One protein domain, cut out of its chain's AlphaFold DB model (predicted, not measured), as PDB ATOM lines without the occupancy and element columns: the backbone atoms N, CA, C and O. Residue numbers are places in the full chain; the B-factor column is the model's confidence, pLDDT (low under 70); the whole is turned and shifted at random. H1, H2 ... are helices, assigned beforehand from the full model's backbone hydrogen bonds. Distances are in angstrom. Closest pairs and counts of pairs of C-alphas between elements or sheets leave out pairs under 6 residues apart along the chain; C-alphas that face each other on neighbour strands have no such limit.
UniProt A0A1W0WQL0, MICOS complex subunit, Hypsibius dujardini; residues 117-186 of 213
ATOM      1  N   VAL A 117     -18.975   6.739  -6.855       68.75
ATOM      2  CA  VAL A 117     -18.101   6.342  -7.982       68.75
ATOM      3  C   VAL A 117     -18.488   5.013  -8.633       68.75
ATOM      4  O   VAL A 117     -18.371   4.874  -9.848       68.75
ATOM      5  N   LEU A 118     -18.998   4.057  -7.859       81.56
ATOM      6  CA  LEU A 118     -19.370   2.723  -8.334       81.56
ATOM      7  C   LEU A 118     -20.562   2.740  -9.314       81.56
ATOM      8  O   LEU A 118     -20.404   2.201 -10.409       81.56
ATOM      9  N   PRO A 119     -21.699   3.422  -9.050       81.69
ATOM     10  CA  PRO A 119     -22.803   3.488 -10.011       81.69
ATOM     11  C   PRO A 119     -22.410   4.239 -11.289       81.69
ATOM     12  O   PRO A 119     -22.857   3.889 -12.379       81.69
ATOM     13  N   ARG A 120     -21.510   5.225 -11.185       82.19
ATOM     14  CA  ARG A 120     -20.957   5.957 -12.334       82.19
ATOM     15  C   ARG A 120     -20.104   5.052 -13.224       82.19
ATOM     16  O   ARG A 120     -20.279   5.041 -14.440       82.19
ATOM     17  N   ALA A 121     -19.219   4.260 -12.620       86.25
ATOM     18  CA  ALA A 121     -18.378   3.307 -13.337       86.25
ATOM     19  C   ALA A 121     -19.210   2.202 -14.006       86.25
ATOM     20  O   ALA A 121     -18.954   1.868 -15.162       86.25
ATOM     21  N   ILE A 122     -20.237   1.691 -13.319       88.62
ATOM     22  CA  ILE A 122     -21.166   0.694 -13.870       88.62
ATOM     23  C   ILE A 122     -21.959   1.272 -15.042       88.62
ATOM     24  O   ILE A 122     -22.118   0.608 -16.067       88.62
ATOM     25  N   LEU A 123     -22.439   2.512 -14.931       89.31
ATOM     26  CA  LEU A 123     -23.190   3.151 -16.007       89.31
ATOM     27  C   LEU A 123     -22.330   3.330 -17.266       89.31
ATOM     28  O   LEU A 123     -22.772   3.023 -18.375       89.31
ATOM     29  N   ILE A 124     -21.087   3.792 -17.099       90.12
ATOM     30  CA  ILE A 124     -20.153   3.988 -18.215       90.12
ATOM     31  C   ILE A 124     -19.763   2.643 -18.835       90.12
ATOM     32  O   ILE A 124     -19.806   2.505 -20.061       90.12
ATOM     33  N   SER A 125     -19.436   1.639 -18.016       92.75
ATOM     34  CA  SER A 125     -19.052   0.310 -18.507       92.75
ATOM     35  C   SER A 125     -20.207  -0.370 -19.243       92.75
ATOM     36  O   SER A 125     -20.008  -0.883 -20.343       92.75
ATOM     37  N   THR A 126     -21.430  -0.280 -18.713       92.44
ATOM     38  CA  THR A 126     -22.634  -0.814 -19.361       92.44
ATOM     39  C   THR A 126     -22.918  -0.080 -20.671       92.44
ATOM     40  O   THR A 126     -23.182  -0.725 -21.682       92.44
ATOM     41  N   GLY A 127     -22.783   1.249 -20.707       90.38
ATOM     42  CA  GLY A 127     -22.946   2.037 -21.936       90.38
ATOM     43  C   GLY A 127     -21.942   1.667 -23.033       90.38
ATOM     44  O   GLY A 127     -22.322   1.483 -24.192       90.38
ATOM     45  N   GLY A 128     -20.670   1.490 -22.668       93.69
ATOM     46  CA  GLY A 128     -19.623   1.064 -23.600       93.69
ATOM     47  C   GLY A 128     -19.820  -0.370 -24.098       93.69
ATOM     48  O   GLY A 128     -19.680  -0.635 -25.295       93.69
ATOM     49  N   LEU A 129     -20.196  -1.288 -23.204       93.38
ATOM     50  CA  LEU A 129     -20.385  -2.704 -23.523       93.38
ATOM     51  C   LEU A 129     -21.640  -2.923 -24.376       93.38
ATOM     52  O   LEU A 129     -21.578  -3.656 -25.361       93.38
ATOM     53  N   VAL A 130     -22.737  -2.219 -24.089       95.12
ATOM     54  CA  VAL A 130     -23.941  -2.214 -24.938       95.12
ATOM     55  C   VAL A 130     -23.623  -1.652 -26.327       95.12
ATOM     56  O   VAL A 130     -24.016  -2.252 -27.330       95.12
ATOM     57  N   GLY A 131     -22.851  -0.562 -26.409       88.94
ATOM     58  CA  GLY A 131     -22.375  -0.015 -27.684       88.94
ATOM     59  C   GLY A 131     -21.515  -1.008 -28.476       88.94
ATOM     60  O   GLY A 131     -21.670  -1.136 -29.695       88.94
ATOM     61  N   LEU A 132     -20.660  -1.773 -27.789       92.19
ATOM     62  CA  LEU A 132     -19.831  -2.811 -28.405       92.19
ATOM     63  C   LEU A 132     -20.669  -3.999 -28.887       92.19
ATOM     64  O   LEU A 132     -20.448  -4.496 -29.994       92.19
ATOM     65  N   LEU A 133     -21.639  -4.439 -28.083       92.19
ATOM     66  CA  LEU A 133     -22.501  -5.578 -28.386       92.19
ATOM     67  C   LEU A 133     -23.378  -5.288 -29.610       92.19
ATOM     68  O   LEU A 133     -23.482  -6.120 -30.513       92.19
ATOM     69  N   LEU A 134     -23.907  -4.064 -29.708       86.62
ATOM     70  CA  LEU A 134     -24.668  -3.609 -30.875       86.62
ATOM     71  C   LEU A 134     -23.810  -3.561 -32.157       86.62
ATOM     72  O   LEU A 134     -24.322  -3.694 -33.272       86.62
ATOM     73  N   ALA A 135     -22.495  -3.391 -32.010       85.56
ATOM     74  CA  ALA A 135     -21.541  -3.333 -33.110       85.56
ATOM     75  C   ALA A 135     -20.805  -4.656 -33.380       85.56
ATOM     76  O   ALA A 135     -20.037  -4.727 -34.342       85.56
ATOM     77  N   TYR A 136     -21.052  -5.716 -32.601       85.88
ATOM     78  CA  TYR A 136     -20.322  -6.987 -32.688       85.88
ATOM     79  C   TYR A 136     -20.347  -7.596 -34.102       85.88
ATOM     80  O   TYR A 136     -19.320  -8.068 -34.592       85.88
ATOM     81  N   ARG A 137     -21.493  -7.491 -34.792       83.50
ATOM     82  CA  ARG A 137     -21.710  -7.986 -36.166       83.50
ATOM     83  C   ARG A 137     -21.211  -7.035 -37.269       83.50
ATOM     84  O   ARG A 137     -21.285  -7.366 -38.448       83.50
ATOM     85  N   LYS A 138     -20.735  -5.839 -36.920       77.81
ATOM     86  CA  LYS A 138     -20.254  -4.815 -37.862       77.81
ATOM     87  C   LYS A 138     -18.716  -4.771 -37.890       77.81
ATOM     88  O   LYS A 138     -18.049  -5.303 -37.011       77.81
ATOM     89  N   GLY A 139     -18.146  -4.160 -38.933       83.62
ATOM     90  CA  GLY A 139     -16.690  -4.037 -39.108       83.62
ATOM     91  C   GLY A 139     -15.988  -3.227 -38.005       83.62
ATOM     92  O   GLY A 139     -16.636  -2.516 -37.237       83.62
ATOM     93  N   PHE A 140     -14.655  -3.308 -37.950       86.44
ATOM     94  CA  PHE A 140     -13.822  -2.732 -36.881       86.44
ATOM     95  C   PHE A 140     -14.043  -1.226 -36.653       86.44
ATOM     96  O   PHE A 140     -14.276  -0.810 -35.523       86.44
ATOM     97  N   PHE A 141     -14.094  -0.416 -37.717       89.25
ATOM     98  CA  PHE A 141     -14.378   1.021 -37.593       89.25
ATOM     99  C   PHE A 141     -15.732   1.295 -36.945       89.25
ATOM    100  O   PHE A 141     -15.842   2.122 -36.045       89.25
ATOM    101  N   ARG A 142     -16.771   0.558 -37.352       86.94
ATOM    102  CA  ARG A 142     -18.102   0.704 -36.760       86.94
ATOM    103  C   ARG A 142     -18.065   0.353 -35.274       86.94
ATOM    104  O   ARG A 142     -18.682   1.072 -34.504       86.94
ATOM    105  N   LYS A 143     -17.303  -0.666 -34.858       89.62
ATOM    106  CA  LYS A 143     -17.128  -0.985 -33.431       89.62
ATOM    107  C   LYS A 143     -16.612   0.217 -32.648       89.62
ATOM    108  O   LYS A 143     -17.268   0.585 -31.686       89.62
ATOM    109  N   ILE A 144     -15.541   0.863 -33.109       93.12
ATOM    110  CA  ILE A 144     -14.959   2.038 -32.435       93.12
ATOM    111  C   ILE A 144     -15.950   3.206 -32.376       93.12
ATOM    112  O   ILE A 144     -16.105   3.832 -31.333       93.12
ATOM    113  N   PHE A 145     -16.657   3.497 -33.472       94.44
ATOM    114  CA  PHE A 145     -17.635   4.588 -33.480       94.44
ATOM    115  C   PHE A 145     -18.827   4.313 -32.552       94.44
ATOM    116  O   PHE A 145     -19.214   5.186 -31.783       94.44
ATOM    117  N   TYR A 146     -19.403   3.107 -32.583       90.06
ATOM    118  CA  TYR A 146     -20.546   2.762 -31.734       90.06
ATOM    119  C   TYR A 146     -20.169   2.677 -30.251       90.06
ATOM    120  O   TYR A 146     -20.946   3.131 -29.411       90.06
ATOM    121  N   THR A 147     -18.984   2.157 -29.913       93.12
ATOM    122  CA  THR A 147     -18.494   2.195 -28.529       93.12
ATOM    123  C   THR A 147     -18.176   3.610 -28.082       93.12
ATOM    124  O   THR A 147     -18.554   3.974 -26.976       93.12
ATOM    125  N   GLY A 148     -17.549   4.426 -28.932       93.31
ATOM    126  CA  GLY A 148     -17.255   5.826 -28.638       93.31
ATOM    127  C   GLY A 148     -18.519   6.644 -28.372       93.31
ATOM    128  O   GLY A 148     -18.566   7.392 -27.401       93.31
ATOM    129  N   VAL A 149     -19.573   6.452 -29.171       93.75
ATOM    130  CA  VAL A 149     -20.872   7.110 -28.950       93.75
ATOM    131  C   VAL A 149     -21.562   6.578 -27.693       93.75
ATOM    132  O   VAL A 149     -22.090   7.372 -26.921       93.75
ATOM    133  N   GLY A 150     -21.546   5.263 -27.452       91.12
ATOM    134  CA  GLY A 150     -22.161   4.666 -26.261       91.12
ATOM    135  C   GLY A 150     -21.481   5.107 -24.964       91.12
ATOM    136  O   GLY A 150     -22.148   5.554 -24.035       91.12
ATOM    137  N   LEU A 151     -20.150   5.047 -24.934       93.31
ATOM    138  CA  LEU A 151     -19.334   5.447 -23.792       93.31
ATOM    139  C   LEU A 151     -19.333   6.968 -23.602       93.31
ATOM    140  O   LEU A 151     -19.481   7.443 -22.483       93.31
ATOM    141  N   GLY A 152     -19.216   7.739 -24.684       93.31
ATOM    142  CA  GLY A 152     -19.265   9.200 -24.635       93.31
ATOM    143  C   GLY A 152     -20.642   9.727 -24.230       93.31
ATOM    144  O   GLY A 152     -20.733  10.665 -23.442       93.31
ATOM    145  N   GLY A 153     -21.715   9.093 -24.709       93.88
ATOM    146  CA  GLY A 153     -23.088   9.442 -24.354       93.88
ATOM    147  C   GLY A 153     -23.380   9.215 -22.873       93.88
ATOM    148  O   GLY A 153     -23.867  10.124 -22.201       93.88
ATOM    149  N   THR A 154     -23.032   8.044 -22.330       91.31
ATOM    150  CA  THR A 154     -23.220   7.777 -20.893       91.31
ATOM    151  C   THR A 154     -22.270   8.597 -20.020       91.31
ATOM    152  O   THR A 154     -22.683   9.070 -18.961       91.31
ATOM    153  N   ALA A 155     -21.037   8.853 -20.470       90.19
ATOM    154  CA  ALA A 155     -20.099   9.728 -19.766       90.19
ATOM    155  C   ALA A 155     -20.582  11.186 -19.707       90.19
ATOM    156  O   ALA A 155     -20.450  11.815 -18.661       90.19
ATOM    157  N   ALA A 156     -21.193  11.707 -20.777       91.44
ATOM    158  CA  ALA A 156     -21.748  13.063 -20.801       91.44
ATOM    159  C   ALA A 156     -22.889  13.247 -19.790       91.44
ATOM    160  O   ALA A 156     -22.986  14.289 -19.141       91.44
ATOM    161  N   VAL A 157     -23.724  12.217 -19.621       90.19
ATOM    162  CA  VAL A 157     -24.783  12.195 -18.600       90.19
ATOM    163  C   VAL A 157     -24.185  12.089 -17.194       90.19
ATOM    164  O   VAL A 157     -24.662  12.727 -16.261       90.19
ATOM    165  N   CYS A 158     -23.111  11.315 -17.040       85.44
ATOM    166  CA  CYS A 158     -22.457  11.072 -15.759       85.44
ATOM    167  C   CYS A 158     -21.554  12.233 -15.274       85.44
ATOM    168  O   CYS A 158     -21.360  12.376 -14.064       85.44
ATOM    169  N   TYR A 159     -21.002  13.056 -16.181       88.19
ATOM    170  CA  TYR A 159     -20.065  14.159 -15.886       88.19
ATOM    171  C   TYR A 159     -20.378  15.461 -16.659       88.19
ATOM    172  O   TYR A 159     -19.533  15.982 -17.391       88.19
ATOM    173  N   PRO A 160     -21.562  16.065 -16.464       85.06
ATOM    174  CA  PRO A 160     -22.027  17.182 -17.287       85.06
ATOM    175  C   PRO A 160     -21.180  18.458 -17.158       85.06
ATOM    176  O   PRO A 160     -21.136  19.258 -18.092       85.06
ATOM    177  N   THR A 161     -20.518  18.688 -16.020       88.38
ATOM    178  CA  THR A 161     -19.670  19.873 -15.797       88.38
ATOM    179  C   THR A 161     -18.370  19.787 -16.593       88.38
ATOM    180  O   THR A 161     -18.111  20.655 -17.423       88.38
ATOM    181  N   ALA A 162     -17.622  18.692 -16.431       86.69
ATOM    182  CA  ALA A 162     -16.392  18.434 -17.178       86.69
ATOM    183  C   ALA A 162     -16.649  18.378 -18.692       86.69
ATOM    184  O   ALA A 162     -15.891  18.926 -19.491       86.69
ATOM    185  N   THR A 163     -17.768  17.777 -19.106       88.12
ATOM    186  CA  THR A 163     -18.147  17.695 -20.517       88.12
ATOM    187  C   THR A 163     -18.375  19.076 -21.144       88.12
ATOM    188  O   THR A 163     -17.920  19.314 -22.261       88.12
ATOM    189  N   LYS A 164     -19.010  20.025 -20.440       90.75
ATOM    190  CA  LYS A 164     -19.224  21.395 -20.951       90.75
ATOM    191  C   LYS A 164     -17.913  22.145 -21.182       90.75
ATOM    192  O   LYS A 164     -17.789  22.855 -22.179       90.75
ATOM    193  N   GLU A 165     -16.948  21.998 -20.281       91.31
ATOM    194  CA  GLU A 165     -15.640  22.648 -20.400       91.31
ATOM    195  C   GLU A 165     -14.845  22.089 -21.584       91.31
ATOM    196  O   GLU A 165     -14.357  22.855 -22.415       91.31
ATOM    197  N   LEU A 166     -14.821  20.761 -21.736       87.62
ATOM    198  CA  LEU A 166     -14.197  20.097 -22.883       87.62
ATOM    199  C   LEU A 166     -14.872  20.466 -24.208       87.62
ATOM    200  O   LEU A 166     -14.192  20.668 -25.216       87.62
ATOM    201  N   PHE A 167     -16.199  20.610 -24.226       88.00
ATOM    202  CA  PHE A 167     -16.905  21.079 -25.416       88.00
ATOM    203  C   PHE A 167     -16.530  22.518 -25.770       88.00
ATOM    204  O   PHE A 167     -16.257  22.805 -26.932       88.00
ATOM    205  N   ARG A 168     -16.438  23.422 -24.792       90.06
ATOM    206  CA  ARG A 168     -16.008  24.808 -25.049       90.06
ATOM    207  C   ARG A 168     -14.574  24.868 -25.576       90.06
ATOM    208  O   ARG A 168     -14.326  25.547 -26.570       90.06
ATOM    209  N   ALA A 169     -13.658  24.125 -24.958       90.25
ATOM    210  CA  ALA A 169     -12.262  24.065 -25.384       90.25
ATOM    211  C   ALA A 169     -12.107  23.442 -26.783       90.25
ATOM    212  O   ALA A 169     -11.375  23.966 -27.621       90.25
ATOM    213  N   SER A 170     -12.830  22.358 -27.078       86.06
ATOM    214  CA  SER A 170     -12.778  21.715 -28.398       86.06
ATOM    215  C   SER A 170     -13.373  22.587 -29.502       86.06
ATOM    216  O   SER A 170     -12.822  22.605 -30.599       86.06
ATOM    217  N   LEU A 171     -14.428  23.359 -29.224       88.38
ATOM    218  CA  LEU A 171     -14.981  24.326 -30.177       88.38
ATOM    219  C   LEU A 171     -14.000  25.464 -30.482       88.38
ATOM    220  O   LEU A 171     -13.857  25.837 -31.646       88.38
ATOM    221  N   ALA A 172     -13.297  25.980 -29.469       88.81
ATOM    222  CA  ALA A 172     -12.258  26.991 -29.670       88.81
ATOM    223  C   ALA A 172     -11.107  26.440 -30.530       88.81
ATOM    224  O   ALA A 172     -10.751  27.036 -31.545       88.81
ATOM    225  N   ASN A 173     -10.601  25.249 -30.202       88.69
ATOM    226  CA  ASN A 173      -9.535  24.600 -30.970       88.69
ATOM    227  C   ASN A 173      -9.975  24.257 -32.402       88.69
ATOM    228  O   ASN A 173      -9.200  24.407 -33.342       88.69
ATOM    229  N   ALA A 174     -11.224  23.831 -32.596       84.81
ATOM    230  CA  ALA A 174     -11.768  23.538 -33.918       84.81
ATOM    231  C   ALA A 174     -11.883  24.798 -34.788       84.81
ATOM    232  O   ALA A 174     -11.616  24.733 -35.988       84.81
ATOM    233  N   ALA A 175     -12.244  25.942 -34.197       83.31
ATOM    234  CA  ALA A 175     -12.277  27.220 -34.902       83.31
ATOM    235  C   ALA A 175     -10.873  27.653 -35.354       83.31
ATOM    236  O   ALA A 175     -10.715  28.126 -36.480       83.31
ATOM    237  N   GLU A 176      -9.853  27.437 -34.523       81.69
ATOM    238  CA  GLU A 176      -8.460  27.715 -34.887       81.69
ATOM    239  C   GLU A 176      -7.947  26.758 -35.975       81.69
ATOM    240  O   GLU A 176      -7.404  27.199 -36.989       81.69
ATOM    241  N   LEU A 177      -8.210  25.452 -35.850       80.69
ATOM    242  CA  LEU A 177      -7.850  24.468 -36.878       80.69
ATOM    243  C   LEU A 177      -8.521  24.775 -38.216       80.69
ATOM    244  O   LEU A 177      -7.869  24.703 -39.257       80.69
ATOM    245  N   LYS A 178      -9.791  25.185 -38.199       81.19
ATOM    246  CA  LYS A 178     -10.515  25.591 -39.404       81.19
ATOM    247  C   LYS A 178      -9.787  26.719 -40.136       81.19
ATOM    248  O   LYS A 178      -9.519  26.565 -41.324       81.19
ATOM    249  N   LYS A 179      -9.381  27.782 -39.433       79.94
ATOM    250  CA  LYS A 179      -8.614  28.892 -40.031       79.94
ATOM    251  C   LYS A 179      -7.304  28.401 -40.658       79.94
ATOM    252  O   LYS A 179      -6.957  28.808 -41.763       79.94
ATOM    253  N   THR A 180      -6.589  27.490 -39.988       75.50
ATOM    254  CA  THR A 180      -5.323  26.942 -40.519       75.50
ATOM    255  C   THR A 180      -5.515  26.036 -41.737       75.50
ATOM    256  O   THR A 180      -4.668  26.020 -42.629       75.50
ATOM    257  N   ILE A 181      -6.624  25.297 -41.800       73.44
ATOM    258  CA  ILE A 181      -6.977  24.452 -42.945       73.44
ATOM    259  C   ILE A 181      -7.417  25.339 -44.113       73.44
ATOM    260  O   ILE A 181      -6.975  25.129 -45.237       73.44
ATOM    261  N   GLU A 182      -8.212  26.375 -43.863       71.62
ATOM    262  CA  GLU A 182      -8.622  27.341 -44.890       71.62
ATOM    263  C   GLU A 182      -7.412  28.070 -45.493       71.62
ATOM    264  O   GLU A 182      -7.311  28.173 -46.717       71.62
ATOM    265  N   ALA A 183      -6.438  28.459 -44.665       73.62
ATOM    266  CA  ALA A 183      -5.192  29.074 -45.123       73.62
ATOM    267  C   ALA A 183      -4.313  28.133 -45.970       73.62
ATOM    268  O   ALA A 183      -3.602  28.594 -46.859       73.62
ATOM    269  N   LYS A 184      -4.348  26.817 -45.712       72.06
ATOM    270  CA  LYS A 184      -3.523  25.826 -46.431       72.06
ATOM    271  C   LYS A 184      -4.185  25.232 -47.671       72.06
ATOM    272  O   LYS A 184      -3.476  24.810 -48.577       72.06
ATOM    273  N   THR A 185      -5.514  25.157 -47.707       64.12
ATOM    274  CA  THR A 185      -6.229  24.348 -48.712       64.12
ATOM    275  C   THR A 185      -6.926  25.186 -49.785       64.12
ATOM    276  O   THR A 185      -7.499  24.609 -50.704       64.12
ATOM    277  N   GLY A 186      -6.911  26.527 -49.695       58.06
ATOM    278  CA  GLY A 186      -7.430  27.451 -50.727       58.06
ATOM    279  C   GLY A 186      -8.911  27.272 -51.094       58.06
ATOM    280  O   GLY A 186      -9.422  27.937 -51.988       58.06
TER     281      GLY A 186
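This is residues 117 to 186 of the 213 residues of the protein "MICOS complex subunit" of Hypsibius dujardini (UniProt A0A1W0WQL0). The longest helix, H3, turns off the end of a helical hairpin of H1 and H2 and makes a V with H2. From Glu 165 to Gly 186 this arm sticks out free. The printed part has 70 residues with three named helices, H1, H2 and H3 in chain order, and is all helix. It is flat, spanning 45 by 33 by 11 A, and only just loose, close to extended, with a radius of gyration of the C-alphas of 16.1 A.

H3, residues 160 to 185, is 35.9 A long and ends at C-alpha 185 (-6.229, 24.348, -48.712). H2, residues 140 to 158, measures 26.7 A. H1, residues 118 to 135, measures 25.6 A and begins at C-alpha 118 (-19.370, 2.723, -8.334).

H3 and H2 are close but not clearly touching; their closest C-alphas, Ala 156 and Thr 163, are 5.9 A apart. They run opposite ways at a steep tilt of 45 degrees. H2 and H1 form a hairpin and touch, the closest C-alphas being Leu 151 and Gly 128 at 4.4 A, with a shallow tilt of 27 degrees, opposite ways. H1 and H3 are apart. In H1, H2 and H3 every O i to N i+4 pair is within hydrogen-bond range.

The farthest C-alphas, Leu 118 and Gly 186, are 50.5 A apart. The printed part has no cut, and both links are tight. Confidence is under 70 at residues 117, 185 and 186.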